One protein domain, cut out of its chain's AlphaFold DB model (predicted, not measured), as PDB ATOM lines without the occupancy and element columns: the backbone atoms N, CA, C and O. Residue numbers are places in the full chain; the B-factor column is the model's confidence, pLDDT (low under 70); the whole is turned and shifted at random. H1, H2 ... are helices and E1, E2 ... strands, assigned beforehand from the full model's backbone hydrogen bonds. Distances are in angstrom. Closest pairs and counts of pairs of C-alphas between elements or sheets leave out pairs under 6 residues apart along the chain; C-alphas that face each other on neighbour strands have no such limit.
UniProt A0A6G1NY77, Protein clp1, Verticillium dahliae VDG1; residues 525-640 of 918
ATOM      1  N   THR A 525      -2.605  15.812  -6.887       93.12
ATOM      2  CA  THR A 525      -4.053  15.836  -7.135       93.12
ATOM      3  C   THR A 525      -4.675  14.543  -6.621       93.12
ATOM      4  O   THR A 525      -4.271  13.461  -7.037       93.12
ATOM      5  N   ILE A 526      -5.646  14.655  -5.714       88.19
ATOM      6  CA  ILE A 526      -6.392  13.520  -5.159       88.19
ATOM      7  C   ILE A 526      -7.632  13.304  -6.028       88.19
ATOM      8  O   ILE A 526      -8.719  13.775  -5.713       88.19
ATOM      9  N   ASP A 527      -7.442  12.645  -7.168       82.31
ATOM     10  CA  ASP A 527      -8.536  12.162  -8.012       82.31
ATOM     11  C   ASP A 527      -9.119  10.834  -7.478       82.31
ATOM     12  O   ASP A 527      -8.780  10.390  -6.381       82.31
ATOM     13  N   ARG A 528     -10.028  10.188  -8.224       78.38
ATOM     14  CA  ARG A 528     -10.653   8.927  -7.778       78.38
ATOM     15  C   ARG A 528      -9.644   7.767  -7.638       78.38
ATOM     16  O   ARG A 528      -9.639   7.166  -6.565       78.38
ATOM     17  N   PRO A 529      -8.784   7.453  -8.634       78.88
ATOM     18  CA  PRO A 529      -7.691   6.488  -8.466       78.88
ATOM     19  C   PRO A 529      -6.808   6.749  -7.239       78.88
ATOM     20  O   PRO A 529      -6.577   5.836  -6.445       78.88
ATOM     21  N   VAL A 530      -6.361   7.995  -7.044       80.38
ATOM     22  CA  VAL A 530      -5.514   8.377  -5.907       80.38
ATOM     23  C   VAL A 530      -6.269   8.224  -4.586       80.38
ATOM     24  O   VAL A 530      -5.742   7.612  -3.658       80.38
ATOM     25  N   ALA A 531      -7.518   8.691  -4.503       78.31
ATOM     26  CA  ALA A 531      -8.353   8.542  -3.312       78.31
ATOM     27  C   ALA A 531      -8.518   7.067  -2.905       78.31
ATOM     28  O   ALA A 531      -8.344   6.732  -1.733       78.31
ATOM     29  N   SER A 532      -8.762   6.169  -3.865       75.31
ATOM     30  CA  SER A 532      -8.845   4.727  -3.599       75.31
ATOM     31  C   SER A 532      -7.532   4.127  -3.076       75.31
ATOM     32  O   SER A 532      -7.584   3.219  -2.250       75.31
ATOM     33  N   ASN A 533      -6.361   4.623  -3.495       77.50
ATOM     34  CA  ASN A 533      -5.077   4.163  -2.947       77.50
ATOM     35  C   ASN A 533      -4.826   4.669  -1.519       77.50
ATOM     36  O   ASN A 533      -4.269   3.937  -0.704       77.50
ATOM     37  N   VAL A 534      -5.229   5.906  -1.206       76.00
ATOM     38  CA  VAL A 534      -4.983   6.530   0.107       76.00
ATOM     39  C   VAL A 534      -5.644   5.756   1.251       76.00
ATOM     40  O   VAL A 534      -5.072   5.660   2.338       76.00
ATOM     41  N   VAL A 535      -6.811   5.147   1.011       71.00
ATOM     42  CA  VAL A 535      -7.471   4.274   1.996       71.00
ATOM     43  C   VAL A 535      -6.534   3.140   2.427       71.00
ATOM     44  O   VAL A 535      -6.335   2.944   3.625       71.00
ATOM     45  N   SER A 536      -5.884   2.466   1.474       72.25
ATOM     46  CA  SER A 536      -5.013   1.308   1.711       72.25
ATOM     47  C   SER A 536      -3.557   1.645   2.076       72.25
ATOM     48  O   SER A 536      -2.727   0.738   2.111       72.25
ATOM     49  N   LEU A 537      -3.205   2.915   2.321       76.25
ATOM     50  CA  LEU A 537      -1.835   3.271   2.712       76.25
ATOM     51  C   LEU A 537      -1.487   2.781   4.131       76.25
ATOM     52  O   LEU A 537      -2.296   2.963   5.054       76.25
ATOM     53  N   PRO A 538      -0.280   2.214   4.336       73.94
ATOM     54  CA  PRO A 538       0.167   1.752   5.644       73.94
ATOM     55  C   PRO A 538       0.310   2.925   6.622       73.94
ATOM     56  O   PRO A 538       0.841   3.980   6.282       73.94
ATOM     57  N   LYS A 539      -0.122   2.731   7.874       78.31
ATOM     58  CA  LYS A 539       0.076   3.698   8.969       78.31
ATOM     59  C   LYS A 539       1.502   3.612   9.560       78.31
ATOM     60  O   LYS A 539       1.662   3.613  10.771       78.31
ATOM     61  N   ASP A 540       2.528   3.416   8.735       71.25
ATOM     62  CA  ASP A 540       3.859   2.975   9.188       71.25
ATOM     63  C   ASP A 540       4.768   4.086   9.740       71.25
ATOM     64  O   ASP A 540       5.503   3.839  10.693       71.25
ATOM     65  N   GLY A 541       4.693   5.306   9.202       79.06
ATOM     66  CA  GLY A 541       5.447   6.459   9.711       79.06
ATOM     67  C   GLY A 541       6.929   6.482   9.303       79.06
ATOM     68  O   GLY A 541       7.760   6.987  10.059       79.06
ATOM     69  N   ASN A 542       7.287   5.930   8.139       84.38
ATOM     70  CA  ASN A 542       8.675   5.760   7.680       84.38
ATOM     71  C   ASN A 542       9.459   7.064   7.446       84.38
ATOM     72  O   ASN A 542      10.685   6.995   7.347       84.38
ATOM     73  N   GLN A 543       8.793   8.218   7.302       83.69
ATOM     74  CA  GLN A 543       9.459   9.526   7.183       83.69
ATOM     75  C   GLN A 543       9.666  10.235   8.528       83.69
ATOM     76  O   GLN A 543      10.353  11.255   8.556       83.69
ATOM     77  N   ASN A 544       9.106   9.732   9.634       74.31
ATOM     78  CA  ASN A 544       9.393  10.281  10.960       74.31
ATOM     79  C   ASN A 544      10.828   9.961  11.407       74.31
ATOM     80  O   ASN A 544      11.449   9.014  10.921       74.31
ATOM     81  N   GLN A 545      11.316  10.726  12.384       63.41
ATOM     82  CA  GLN A 545      12.530  10.432  13.138       63.41
ATOM     83  C   GLN A 545      12.209  10.273  14.638       63.41
ATOM     84  O   GLN A 545      11.702  11.226  15.243       63.41
ATOM     85  N   PRO A 546      12.472   9.099  15.246       49.94
ATOM     86  CA  PRO A 546      12.724   7.819  14.570       49.94
ATOM     87  C   PRO A 546      11.501   7.380  13.739       49.94
ATOM     88  O   PRO A 546      10.425   7.981  13.827       49.94
ATOM     89  N   LYS A 547      11.655   6.332  12.919       73.00
ATOM     90  CA  LYS A 547      10.546   5.774  12.125       73.00
ATOM     91  C   LYS A 547       9.391   5.336  13.025       73.00
ATOM     92  O   LYS A 547       9.610   4.873  14.141       73.00
ATOM     93  N   GLY A 548       8.165   5.467  12.518       63.41
ATOM     94  CA  GLY A 548       6.957   5.073  13.236       63.41
ATOM     95  C   GLY A 548       6.921   3.582  13.628       63.41
ATOM     96  O   GLY A 548       7.630   2.756  13.051       63.41
ATOM     97  N   PRO A 549       6.066   3.208  14.596       60.16
ATOM     98  CA  PRO A 549       6.025   1.876  15.207       60.16
ATOM     99  C   PRO A 549       5.425   0.774  14.312       60.16
ATOM    100  O   PRO A 549       5.185  -0.340  14.785       60.16
ATOM    101  N   GLY A 550       5.168   1.065  13.034       62.34
ATOM    102  CA  GLY A 550       4.496   0.172  12.095       62.34
ATOM    103  C   GLY A 550       2.969   0.277  12.134       62.34
ATOM    104  O   GLY A 550       2.359   0.719  13.109       62.34
ATOM    105  N   ALA A 551       2.333  -0.155  11.041       61.56
ATOM    106  CA  ALA A 551       0.927   0.144  10.758       61.56
ATOM    107  C   ALA A 551      -0.090  -0.391  11.788       61.56
ATOM    108  O   ALA A 551      -1.173   0.174  11.909       61.56
ATOM    109  N   SER A 552       0.255  -1.441  12.540       57.97
ATOM    110  CA  SER A 552      -0.576  -2.042  13.596       57.97
ATOM    111  C   SER A 552      -0.426  -1.383  14.975       57.97
ATOM    112  O   SER A 552      -1.015  -1.858  15.942       57.97
ATOM    113  N   LYS A 553       0.373  -0.312  15.086       58.81
ATOM    114  CA  LYS A 553       0.636   0.422  16.335       58.81
ATOM    115  C   LYS A 553       0.412   1.939  16.206       58.81
ATOM    116  O   LYS A 553       0.859   2.684  17.075       58.81
ATOM    117  N   CYS A 554      -0.241   2.402  15.133       59.38
ATOM    118  CA  CYS A 554      -0.500   3.828  14.903       59.38
ATOM    119  C   CYS A 554      -1.976   4.220  14.924       59.38
ATOM    120  O   CYS A 554      -2.727   3.961  13.979       59.38
ATOM    121  N   ASN A 555      -2.335   4.957  15.972       56.03
ATOM    122  CA  ASN A 555      -3.680   5.477  16.198       56.03
ATOM    123  C   ASN A 555      -3.877   6.820  15.455       56.03
ATOM    124  O   ASN A 555      -4.906   7.032  14.829       56.03
ATOM    125  N   THR A 556      -2.860   7.692  15.380       60.16
ATOM    126  CA  THR A 556      -2.955   8.993  14.682       60.16
ATOM    127  C   THR A 556      -2.436   8.926  13.235       60.16
ATOM    128  O   THR A 556      -1.241   8.736  12.989       60.16
ATOM    129  N   CYS A 557      -3.334   9.048  12.244       77.06
ATOM    130  CA  CYS A 557      -2.988   8.905  10.818       77.06
ATOM    131  C   CYS A 557      -4.005   9.558   9.849       77.06
ATOM    132  O   CYS A 557      -4.646   8.866   9.046       77.06
ATOM    133  N   ASP A 558      -4.151  10.886   9.929       84.75
ATOM    134  CA  ASP A 558      -4.983  11.695   9.023       84.75
ATOM    135  C   ASP A 558      -4.492  11.660   7.559       84.75
ATOM    136  O   ASP A 558      -3.426  11.121   7.249       84.75
ATOM    137  N   LEU A 559      -5.263  12.260   6.645       87.12
ATOM    138  CA  LEU A 559      -4.943  12.333   5.217       87.12
ATOM    139  C   LEU A 559      -3.509  12.807   4.919       87.12
ATOM    140  O   LEU A 559      -2.809  12.154   4.145       87.12
ATOM    141  N   ALA A 560      -3.076  13.930   5.496       87.56
ATOM    142  CA  ALA A 560      -1.785  14.546   5.195       87.56
ATOM    143  C   ALA A 560      -0.624  13.718   5.769       87.56
ATOM    144  O   ALA A 560       0.400  13.526   5.096       87.56
ATOM    145  N   ARG A 561      -0.801  13.163   6.975       88.06
ATOM    146  CA  ARG A 561       0.172  12.238   7.578       88.06
ATOM    147  C   ARG A 561       0.257  10.903   6.830       88.06
ATOM    148  O   ARG A 561       1.351  10.357   6.685       88.06
ATOM    149  N   ALA A 562      -0.852  10.403   6.282       87.75
ATOM    150  CA  ALA A 562      -0.885   9.170   5.494       87.75
ATOM    151  C   ALA A 562      -0.148   9.309   4.149       87.75
ATOM    152  O   ALA A 562       0.735   8.505   3.854       87.75
ATOM    153  N   ILE A 563      -0.432  10.355   3.359       89.56
ATOM    154  CA  ILE A 563       0.212  10.560   2.042       89.56
ATOM    155  C   ILE A 563       1.710  10.880   2.120       89.56
ATOM    156  O   ILE A 563       2.385  10.841   1.097       89.56
ATOM    157  N   SER A 564       2.239  11.191   3.306       89.56
ATOM    158  CA  SER A 564       3.669  11.424   3.546       89.56
ATOM    159  C   SER A 564       4.342  10.340   4.399       89.56
ATOM    160  O   SER A 564       5.537  10.440   4.652       89.56
ATOM    161  N   SER A 565       3.628   9.286   4.827       88.88
ATOM    162  CA  SER A 565       4.154   8.267   5.759       88.88
ATOM    163  C   SER A 565       4.767   8.912   7.025       88.88
ATOM    164  O   SER A 565       5.897   8.639   7.426       88.88
ATOM    165  N   THR A 566       3.998   9.801   7.664       84.94
ATOM    166  CA  THR A 566       4.338  10.509   8.920       84.94
ATOM    167  C   THR A 566       3.294  10.293  10.032       84.94
ATOM    168  O   THR A 566       3.190  11.068  10.988       84.94
ATOM    169  N   CYS A 567       2.511   9.213   9.938       82.25
ATOM    170  CA  CYS A 567       1.585   8.765  10.986       82.25
ATOM    171  C   CYS A 567       2.321   8.401  12.290       82.25
ATOM    172  O   CYS A 567       3.514   8.107  12.252       82.25
ATOM    173  N   CYS A 568       1.645   8.499  13.440       71.94
ATOM    174  CA  CYS A 568       2.250   8.604  14.784       71.94
ATOM    175  C   CYS A 568       3.177   9.814  15.027       71.94
ATOM    176  O   CYS A 568       3.658   9.989  16.145       71.94
ATOM    177  N   GLY A 569       3.463  10.634  14.014       65.88
ATOM    178  CA  GLY A 569       4.388  11.752  14.133       65.88
ATOM    179  C   GLY A 569       3.814  12.957  14.881       65.88
ATOM    180  O   GLY A 569       2.604  13.157  14.938       65.88
ATOM    181  N   THR A 570       4.714  13.782  15.412       67.00
ATOM    182  CA  THR A 570       4.440  15.068  16.075       67.00
ATOM    183  C   THR A 570       5.153  16.202  15.339       67.00
ATOM    184  O   THR A 570       6.241  15.993  14.786       67.00
ATOM    185  N   GLY A 571       4.544  17.392  15.287       70.38
ATOM    186  CA  GLY A 571       5.015  18.514  14.478       70.38
ATOM    187  C   GLY A 571       5.142  18.181  12.987       70.38
ATOM    188  O   GLY A 571       4.481  17.273  12.472       70.38
ATOM    189  N   GLY A 572       6.035  18.910  12.310       79.38
ATOM    190  CA  GLY A 572       6.348  18.769  10.883       79.38
ATOM    191  C   GLY A 572       5.381  19.505   9.950       79.38
ATOM    192  O   GLY A 572       4.439  20.167  10.385       79.38
ATOM    193  N   SER A 573       5.620  19.408   8.641       83.56
ATOM    194  CA  SER A 573       4.739  20.006   7.626       83.56
ATOM    195  C   SER A 573       4.802  19.280   6.285       83.56
ATOM    196  O   SER A 573       5.840  18.721   5.926       83.56
ATOM    197  N   LEU A 574       3.717  19.320   5.511       89.31
ATOM    198  CA  LEU A 574       3.655  18.716   4.181       89.31
ATOM    199  C   LEU A 574       4.346  19.609   3.137       89.31
ATOM    200  O   LEU A 574       3.979  20.764   2.936       89.31
ATOM    201  N   GLY A 575       5.345  19.072   2.439       87.00
ATOM    202  CA  GLY A 575       6.150  19.782   1.439       87.00
ATOM    203  C   GLY A 575       5.534  19.874   0.039       87.00
ATOM    204  O   GLY A 575       6.046  20.615  -0.796       87.00
ATOM    205  N   ASN A 576       4.451  19.144  -0.225       93.50
ATOM    206  CA  ASN A 576       3.720  19.146  -1.492       93.50
ATOM    207  C   ASN A 576       2.370  19.871  -1.323       93.50
ATOM    208  O   ASN A 576       1.685  19.610  -0.334       93.50
ATOM    209  N   PRO A 577       1.937  20.728  -2.268       92.75
ATOM    210  CA  PRO A 577       0.560  21.213  -2.297       92.75
ATOM    211  C   PRO A 577      -0.428  20.062  -2.558       92.75
ATOM    212  O   PRO A 577      -0.079  19.102  -3.251       92.75
ATOM    213  N   ILE A 578      -1.669  20.183  -2.079       92.94
ATOM    214  CA  ILE A 578      -2.766  19.253  -2.402       92.94
ATOM    215  C   ILE A 578      -3.846  19.984  -3.208       92.94
ATOM    216  O   ILE A 578      -4.216  21.117  -2.904       92.94
ATOM    217  N   ASN A 579      -4.381  19.300  -4.214       93.56
ATOM    218  CA  ASN A 579      -5.583  19.662  -4.953       93.56
ATOM    219  C   ASN A 579      -6.596  18.508  -4.845       93.56
ATOM    220  O   ASN A 579      -6.334  17.420  -5.356       93.56
ATOM    221  N   VAL A 580      -7.743  18.722  -4.199       93.12
ATOM    222  CA  VAL A 580      -8.866  17.763  -4.209       93.12
ATOM    223  C   VAL A 580      -9.911  18.283  -5.199       93.12
ATOM    224  O   VAL A 580     -10.537  19.299  -4.899       93.12
ATOM    225  N   PRO A 581     -10.112  17.661  -6.378       91.50
ATOM    226  CA  PRO A 581     -11.064  18.150  -7.370       91.50
ATOM    227  C   PRO A 581     -12.515  18.102  -6.875       91.50
ATOM    228  O   PRO A 581     -12.895  17.236  -6.086       91.50
ATOM    229  N   ALA A 582     -13.348  19.000  -7.404       91.00
ATOM    230  CA  ALA A 582     -14.785  18.995  -7.147       91.00
ATOM    231  C   ALA A 582     -15.418  17.635  -7.504       91.00
ATOM    232  O   ALA A 582     -15.083  17.030  -8.525       91.00
ATOM    233  N   GLY A 583     -16.347  17.149  -6.676       86.12
ATOM    234  CA  GLY A 583     -17.007  15.854  -6.901       86.12
ATOM    235  C   GLY A 583     -16.153  14.609  -6.597       86.12
ATOM    236  O   GLY A 583     -16.546  13.498  -6.980       86.12
ATOM    237  N   VAL A 584     -15.005  14.766  -5.925       85.06
ATOM    238  CA  VAL A 584     -14.218  13.665  -5.343       85.06
ATOM    239  C   VAL A 584     -14.391  13.669  -3.814       85.06
ATOM    240  O   VAL A 584     -14.209  14.722  -3.202       85.06
ATOM    241  N   PRO A 585     -14.755  12.536  -3.181       84.25
ATOM    242  CA  PRO A 585     -14.821  12.434  -1.725       84.25
ATOM    243  C   PRO A 585     -13.421  12.345  -1.101       84.25
ATOM    244  O   PRO A 585     -12.551  11.648  -1.631       84.25
ATOM    245  N   ILE A 586     -13.207  12.988   0.051       82.88
ATOM    246  CA  ILE A 586     -11.944  12.853   0.797       82.88
ATOM    247  C   ILE A 586     -11.809  11.407   1.335       82.88
ATOM    248  O   ILE A 586     -12.723  10.936   2.015       82.88
ATOM    249  N   PRO A 587     -10.697  10.686   1.084       79.75
ATOM    250  CA  PRO A 587     -10.568   9.258   1.418       79.75
ATOM    251  C   PRO A 587     -10.273   8.942   2.898       79.75
ATOM    252  O   PRO A 587     -10.353   7.784   3.297       79.75
ATOM    253  N   ARG A 588      -9.899   9.941   3.705       84.69
ATOM    254  CA  ARG A 588      -9.639   9.861   5.157       84.69
ATOM    255  C   ARG A 588      -9.993  11.209   5.805       84.69
ATOM    256  O   ARG A 588     -10.087  12.188   5.062       84.69
ATOM    257  N   PRO A 589     -10.160  11.302   7.138       86.88
ATOM    258  CA  PRO A 589     -10.309  12.594   7.801       86.88
ATOM    259  C   PRO A 589      -9.105  13.492   7.510       86.88
ATOM    260  O   PRO A 589      -7.969  13.011   7.425       86.88
ATOM    261  N   PHE A 590      -9.347  14.789   7.332       88.50
ATOM    262  CA  PHE A 590      -8.304  15.760   7.006       88.50
ATOM    263  C   PHE A 590      -8.295  16.883   8.042       88.50
ATOM    264  O   PHE A 590      -9.227  17.681   8.117       88.50
ATOM    265  N   LEU A 591      -7.236  16.921   8.851       87.31
ATOM    266  CA  LEU A 591      -7.025  17.937   9.876       87.31
ATOM    267  C   LEU A 591      -6.411  19.189   9.238       87.31
ATOM    268  O   LEU A 591      -5.308  19.148   8.692       87.31
ATOM    269  N   LEU A 592      -7.144  20.301   9.295       87.81
ATOM    270  CA  LEU A 592      -6.732  21.608   8.795       87.81
ATOM    271  C   LEU A 592      -6.333  22.508   9.979       87.81
ATOM    272  O   LEU A 592      -7.153  22.723  10.875       87.81
ATOM    273  N   PRO A 593      -5.096  23.034  10.014       84.56
ATOM    274  CA  PRO A 593      -4.548  23.750  11.163       84.56
ATOM    275  C   PRO A 593      -5.139  25.162  11.333       84.56
ATOM    276  O   PRO A 593      -5.667  25.738  10.373       84.56
ATOM    277  N   PRO A 594      -4.994  25.776  12.527       83.88
ATOM    278  CA  PRO A 594      -5.323  27.184  12.730       83.88
ATOM    279  C   PRO A 594      -4.564  28.074  11.735       83.88
ATOM    280  O   PRO A 594      -3.407  27.816  11.406       83.88
ATOM    281  N   GLY A 595      -5.209  29.133  11.255       84.69
ATOM    282  CA  GLY A 595      -4.646  30.049  10.261       84.69
ATOM    283  C   GLY A 595      -4.723  29.565   8.807       84.69
ATOM    284  O   GLY A 595      -4.479  30.371   7.909       84.69
ATOM    285  N   PHE A 596      -5.117  28.313   8.535       88.88
ATOM    286  CA  PHE A 596      -5.494  27.903   7.178       88.88
ATOM    287  C   PHE A 596      -6.686  28.743   6.688       88.88
ATOM    288  O   PHE A 596      -7.610  29.014   7.453       88.88
ATOM    289  N   VAL A 597      -6.672  29.154   5.417       91.00
ATOM    290  CA  VAL A 597      -7.746  29.952   4.804       91.00
ATOM    291  C   VAL A 597      -8.460  29.085   3.763       91.00
ATOM    292  O   VAL A 597      -7.901  28.860   2.687       91.00
ATOM    293  N   PRO A 598      -9.670  28.574   4.049       90.25
ATOM    294  CA  PRO A 598     -10.376  27.691   3.136       90.25
ATOM    295  C   PRO A 598     -10.949  28.485   1.955       90.25
ATOM    296  O   PRO A 598     -11.526  29.560   2.121       90.25
ATOM    297  N   ASN A 599     -10.811  27.956   0.738       90.38
ATOM    298  CA  ASN A 599     -11.272  28.619  -0.490       90.38
ATOM    299  C   ASN A 599     -12.776  28.426  -0.785       90.38
ATOM    300  O   ASN A 599     -13.283  28.955  -1.771       90.38
ATOM    301  N   GLN A 600     -13.475  27.670   0.060       91.38
ATOM    302  CA  GLN A 600     -14.915  27.394   0.047       91.38
ATOM    303  C   GLN A 600     -15.359  27.047   1.485       91.38
ATOM    304  O   GLN A 600     -14.482  26.805   2.318       91.38
ATOM    305  N   PRO A 601     -16.663  27.016   1.816       90.69
ATOM    306  CA  PRO A 601     -17.107  26.616   3.151       90.69
ATOM    307  C   PRO A 601     -16.700  25.176   3.492       90.69
ATOM    308  O   PRO A 601     -16.668  24.307   2.619       90.69
ATOM    309  N   ILE A 602     -16.402  24.922   4.766       91.62
ATOM    310  CA  ILE A 602     -16.016  23.602   5.285       91.62
ATOM    311  C   ILE A 602     -16.917  23.245   6.464       91.62
ATOM    312  O   ILE A 602     -17.044  24.035   7.393       91.62
ATOM    313  N   VAL A 603     -17.510  22.051   6.449       90.12
ATOM    314  CA  VAL A 603     -18.275  21.509   7.581       90.12
ATOM    315  C   VAL A 603     -17.394  20.529   8.354       90.12
ATOM    316  O   VAL A 603     -16.743  19.679   7.745       90.12
ATOM    317  N   ASP A 604     -17.355  20.668   9.678       86.88
ATOM    318  CA  ASP A 604     -16.546  19.824  10.563       86.88
ATOM    319  C   ASP A 604     -17.311  18.617  11.139       86.88
ATOM    320  O   ASP A 604     -18.515  18.455  10.926       86.88
ATOM    321  N   THR A 605     -16.615  17.754  11.886       81.94
ATOM    322  CA  THR A 605     -17.191  16.560  12.534       81.94
ATOM    323  C   THR A 605     -18.302  16.849  13.554       81.94
ATOM    324  O   THR A 605     -19.070  15.943  13.872       81.94
ATOM    325  N   SER A 606     -18.459  18.094  14.024       84.50
ATOM    326  CA  SER A 606     -19.586  18.525  14.869       84.50
ATOM    327  C   SER A 606     -20.790  19.056  14.072       84.50
ATOM    328  O   SER A 606     -21.817  19.399  14.656       84.50
ATOM    329  N   GLY A 607     -20.679  19.130  12.740       86.56
ATOM    330  CA  GLY A 607     -21.677  19.739  11.858       86.56
ATOM    331  C   GLY A 607     -21.596  21.267  11.790       86.56
ATOM    332  O   GLY A 607     -22.504  21.900  11.250       86.56
ATOM    333  N   LYS A 608     -20.534  21.883  12.325       90.44
ATOM    334  CA  LYS A 608     -20.333  23.335  12.278       90.44
ATOM    335  C   LYS A 608     -19.702  23.747  10.948       90.44
ATOM    336  O   LYS A 608     -18.697  23.180  10.525       90.44
ATOM    337  N   GLU A 609     -20.265  24.779  10.322       92.56
ATOM    338  CA  GLU A 609     -19.734  25.373   9.093       92.56
ATOM    339  C   GLU A 609     -18.703  26.481   9.382       92.56
ATOM    340  O   GLU A 609     -18.922  27.382  10.197       92.56
ATOM    341  N   TRP A 610     -17.585  26.430   8.663       90.88
ATOM    342  CA  TRP A 610     -16.489  27.393   8.662       90.88
ATOM    343  C   TRP A 610     -16.460  28.126   7.319       90.88
ATOM    344  O   TRP A 610     -16.470  27.499   6.261       90.88
ATOM    345  N   GLN A 611     -16.452  29.460   7.360       91.69
ATOM    346  CA  GLN A 611     -16.687  30.304   6.186       91.69
ATOM    347  C   GLN A 611     -15.467  30.433   5.265       91.69
ATOM    348  O   GLN A 611     -14.325  30.527   5.717       91.69
ATOM    349  N   ALA A 612     -15.730  30.507   3.957       91.75
ATOM    350  CA  ALA A 612     -14.707  30.717   2.935       91.75
ATOM    351  C   ALA A 612     -13.965  32.053   3.127       91.75
ATOM    352  O   ALA A 612     -14.570  33.071   3.461       91.75
ATOM    353  N   GLY A 613     -12.654  32.063   2.882       89.25
ATOM    354  CA  GLY A 613     -11.813  33.263   2.967       89.25
ATOM    355  C   GLY A 613     -11.500  33.750   4.390       89.25
ATOM    356  O   GLY A 613     -10.724  34.692   4.540       89.25
ATOM    357  N   VAL A 614     -12.049  33.112   5.430       90.75
ATOM    358  CA  VAL A 614     -11.782  33.441   6.838       90.75
ATOM    359  C   VAL A 614     -10.742  32.464   7.405       90.75
ATOM    360  O   VAL A 614     -10.967  31.257   7.326       90.75
ATOM    361  N   PRO A 615      -9.621  32.927   7.994       90.38
ATOM    362  CA  PRO A 615      -8.656  32.035   8.633       90.38
ATOM    363  C   PRO A 615      -9.297  31.209   9.757       90.38
ATOM    364  O   PRO A 615      -9.996  31.756  10.614       90.38
ATOM    365  N   LEU A 616      -9.035  29.901   9.786       87.75
ATOM    366  CA  LEU A 616      -9.539  29.013  10.836       87.75
ATOM    367  C   LEU A 616      -8.979  29.431  12.207       87.75
ATOM    368  O   LEU A 616      -7.766  29.517  12.393       87.75
ATOM    369  N   THR A 617      -9.852  29.675  13.186       87.00
ATOM    370  CA  THR A 617      -9.448  30.126  14.536       87.00
ATOM    371  C   THR A 617      -8.913  28.999  15.422       87.00
ATOM    372  O   THR A 617      -8.367  29.255  16.489       87.00
ATOM    373  N   GLN A 618      -9.108  27.751  15.000       84.00
ATOM    374  CA  GLN A 618      -8.673  26.523  15.659       84.00
ATOM    375  C   GLN A 618      -8.427  25.457  14.584       84.00
ATOM    376  O   GLN A 618      -8.775  25.658  13.422       84.00
ATOM    377  N   GLU A 619      -7.880  24.308  14.968       85.19
ATOM    378  CA  GLU A 619      -7.765  23.167  14.060       85.19
ATOM    379  C   GLU A 619      -9.134  22.511  13.812       85.19
ATOM    380  O   GLU A 619      -9.846  22.178  14.769       85.19
ATOM    381  N   VAL A 620      -9.466  22.295  12.538       87.44
ATOM    382  CA  VAL A 620     -10.740  21.749  12.053       87.44
ATOM    383  C   VAL A 620     -10.524  20.386  11.409       87.44
ATOM    384  O   VAL A 620      -9.679  20.237  10.531       87.44
ATOM    385  N   GLU A 621     -11.319  19.397  11.807       88.50
ATOM    386  CA  GLU A 621     -11.353  18.086  11.162       88.50
ATOM    387  C   GLU A 621     -12.431  18.061  10.077       88.50
ATOM    388  O   GLU A 621     -13.619  18.193  10.374       88.50
ATOM    389  N   VAL A 622     -12.022  17.868   8.822       88.44
ATOM    390  CA  VAL A 622     -12.954  17.601   7.722       88.44
ATOM    391  C   VAL A 622     -13.249  16.096   7.677       88.44
ATOM    392  O   VAL A 622     -12.301  15.318   7.513       88.44
ATOM    393  N   PRO A 623     -14.520  15.659   7.783       86.81
ATOM    394  CA  PRO A 623     -14.873  14.241   7.769       86.81
ATOM    395  C   PRO A 623     -14.421  13.507   6.501       86.81
ATOM    396  O   PRO A 623     -14.485  14.047   5.389       86.81
ATOM    397  N   ALA A 624     -14.067  12.228   6.645       84.44
ATOM    398  CA  ALA A 624     -13.937  11.324   5.504       84.44
ATOM    399  C   ALA A 624     -15.267  11.236   4.732       84.44
ATOM    400  O   ALA A 624     -16.347  11.297   5.317       84.44
ATOM    401  N   GLY A 625     -15.201  11.102   3.408       84.31
ATOM    402  CA  GLY A 625     -16.384  11.084   2.545       84.31
ATOM    403  C   GLY A 625     -16.949  12.466   2.188       84.31
ATOM    404  O   GLY A 625     -17.777  12.539   1.283       84.31
ATOM    405  N   THR A 626     -16.483  13.556   2.815       87.50
ATOM    406  CA  THR A 626     -16.830  14.939   2.426       87.50
ATOM    407  C   THR A 626     -16.565  15.162   0.935       87.50
ATOM    408  O   THR A 626     -15.484  14.837   0.450       87.50
ATOM    409  N   VAL A 627     -17.531  15.731   0.206       90.06
ATOM    410  CA  VAL A 627     -17.407  16.067  -1.223       90.06
ATOM    411  C   VAL A 627     -17.489  17.578  -1.395       90.06
ATOM    412  O   VAL A 627     -18.486  18.192  -1.026       90.06
ATOM    413  N   PHE A 628     -16.464  18.173  -2.003       88.69
ATOM    414  CA  PHE A 628     -16.439  19.606  -2.286       88.69
ATOM    415  C   PHE A 628     -17.122  19.963  -3.612       88.69
ATOM    416  O   PHE A 628     -17.058  19.210  -4.592       88.69
ATOM    417  N   THR A 629     -17.748  21.142  -3.650       86.88
ATOM    418  CA  THR A 629     -18.389  21.722  -4.844       86.88
ATOM    419  C   THR A 629     -17.393  22.445  -5.751       86.88
ATOM    420  O   THR A 629     -17.585  22.474  -6.965       86.88
ATOM    421  N   PHE A 630     -16.297  22.957  -5.187       89.44
ATOM    422  CA  PHE A 630     -15.143  23.498  -5.905       89.44
ATOM    423  C   PHE A 630     -13.870  22.722  -5.517       89.44
ATOM    424  O   PHE A 630     -13.871  22.019  -4.507       89.44
ATOM    425  N   PRO A 631     -12.762  22.807  -6.273       90.62
ATOM    426  CA  PRO A 631     -11.527  22.143  -5.868       90.62
ATOM    427  C   PRO A 631     -10.999  22.701  -4.536       90.62
ATOM    428  O   PRO A 631     -10.814  23.913  -4.421       90.62
ATOM    429  N   LEU A 632     -10.739  21.852  -3.536       91.44
ATOM    430  CA  LEU A 632     -10.031  22.273  -2.319       91.44
ATOM    431  C   LEU A 632      -8.542  22.395  -2.648       91.44
ATOM    432  O   LEU A 632      -7.905  21.408  -3.026       91.44
ATOM    433  N   ILE A 633      -7.995  23.597  -2.474       89.25
ATOM    434  CA  ILE A 633      -6.576  23.885  -2.694       89.25
ATOM    435  C   ILE A 633      -5.880  24.057  -1.347       89.25
ATOM    436  O   ILE A 633      -6.298  24.863  -0.518       89.25
ATOM    437  N   VAL A 634      -4.790  23.320  -1.156       89.31
ATOM    438  CA  VAL A 634      -3.959  23.349   0.049       89.31
ATOM    439  C   VAL A 634      -2.521  23.678  -0.365       89.31
ATOM    440  O   VAL A 634      -1.956  22.953  -1.190       89.31
ATOM    441  N   PRO A 635      -1.909  24.754   0.159       87.81
ATOM    442  CA  PRO A 635      -0.547  25.129  -0.198       87.81
ATOM    443  C   PRO A 635       0.486  24.162   0.399       87.81
ATOM    444  O   PRO A 635       0.241  23.504   1.410       87.81
ATOM    445  N   ALA A 636       1.677  24.121  -0.202       87.12
ATOM    446  CA  ALA A 636       2.840  23.509   0.437       87.12
ATOM    447  C   ALA A 636       3.202  24.254   1.733       87.12
ATOM    448  O   ALA A 636       2.993  25.461   1.852       87.12
ATOM    449  N   GLY A 637       3.792  23.533   2.684       80.50
ATOM    450  CA  GLY A 637       4.151  24.053   4.000       80.50
ATOM    451  C   GLY A 637       3.036  23.959   5.041       80.50
ATOM    452  O   GLY A 637       3.249  24.435   6.152       80.50
ATOM    453  N   LEU A 638       1.890  23.334   4.725       83.06
ATOM    454  CA  LEU A 638       0.825  23.064   5.697       83.06
ATOM    455  C   LEU A 638       1.412  22.319   6.915       83.06
ATOM    456  O   LEU A 638       1.917  21.206   6.727       83.06
ATOM    457  N   PRO A 639       1.383  22.888   8.136       81.69
ATOM    458  CA  PRO A 639       1.808  22.160   9.322       81.69
ATOM    459  C   PRO A 639       0.855  20.989   9.565       81.69
ATOM    460  O   PRO A 639      -0.353  21.107   9.347       81.69
ATOM    461  N   PHE A 640       1.402  19.849   9.982       82.25
ATOM    462  CA  PHE A 640       0.571  18.718  10.386       82.25
ATOM    463  C   PHE A 640      -0.128  19.011  11.720       82.25
ATOM    464  O   PHE A 640       0.294  19.888  12.472       82.25
TER     465      PHE A 640
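AT A GLANCE: This is residues 525 to 640 of the 918 residues of the protein "Protein clp1" of Verticillium dahliae VDG1 (UniProt A0A6G1NY77). Little regular structure: a rounded body mostly of loops, with H2 and E2 near its middle, H1 at its rim, and two small antiparallel strand pairs, E1 with E4 and E2 with E3. The 116 printed residues include H1, H2, E1, E2, E3 and E4 in that order, holding only 25 residues, class mixed. It is compact, radius of gyration of the C-alphas 13.8 A, spanning 38 by 30 by 26 A.

IN THESE COORDINATES: H1, residues 528 to 535, 11.3 A long, begins at C-alpha 528 (-10.653, 8.927, -7.778). H2 is residues 559 to 563, E1 578 to 580, E2 590 to 592, E3 620 to 622. E4, 632 to 634, ends at C-alpha 634 (-3.959, 23.349, 0.049).

HOW THE PARTS SIT: H1 and H2 only just touch, with 3 pairs of C-alphas within 8 A, the closest Val 534 and Ile 563, 6.9 A. The closest C-alphas of H2 and E2, Leu 559 and Phe 590, are 5.1 A apart. E1 and E4 are antiparallel at 174 degrees; N 578 and O 634 are within hydrogen-bond range, 2.9 A. In the hairpin E2 and E3, 151 degrees, N 592 and O 620 are 2.8 A apart. The O i to N i+4 pairs within range are 3 of 4 in H1 and every one in H2.

THE WHOLE: The printed part has no cut. Links H1 to H2, H2 to E1 and E2 to E3 are long. Residues 545 to 546, 548 to 556 and 569 to 570 have pLDDT under 70.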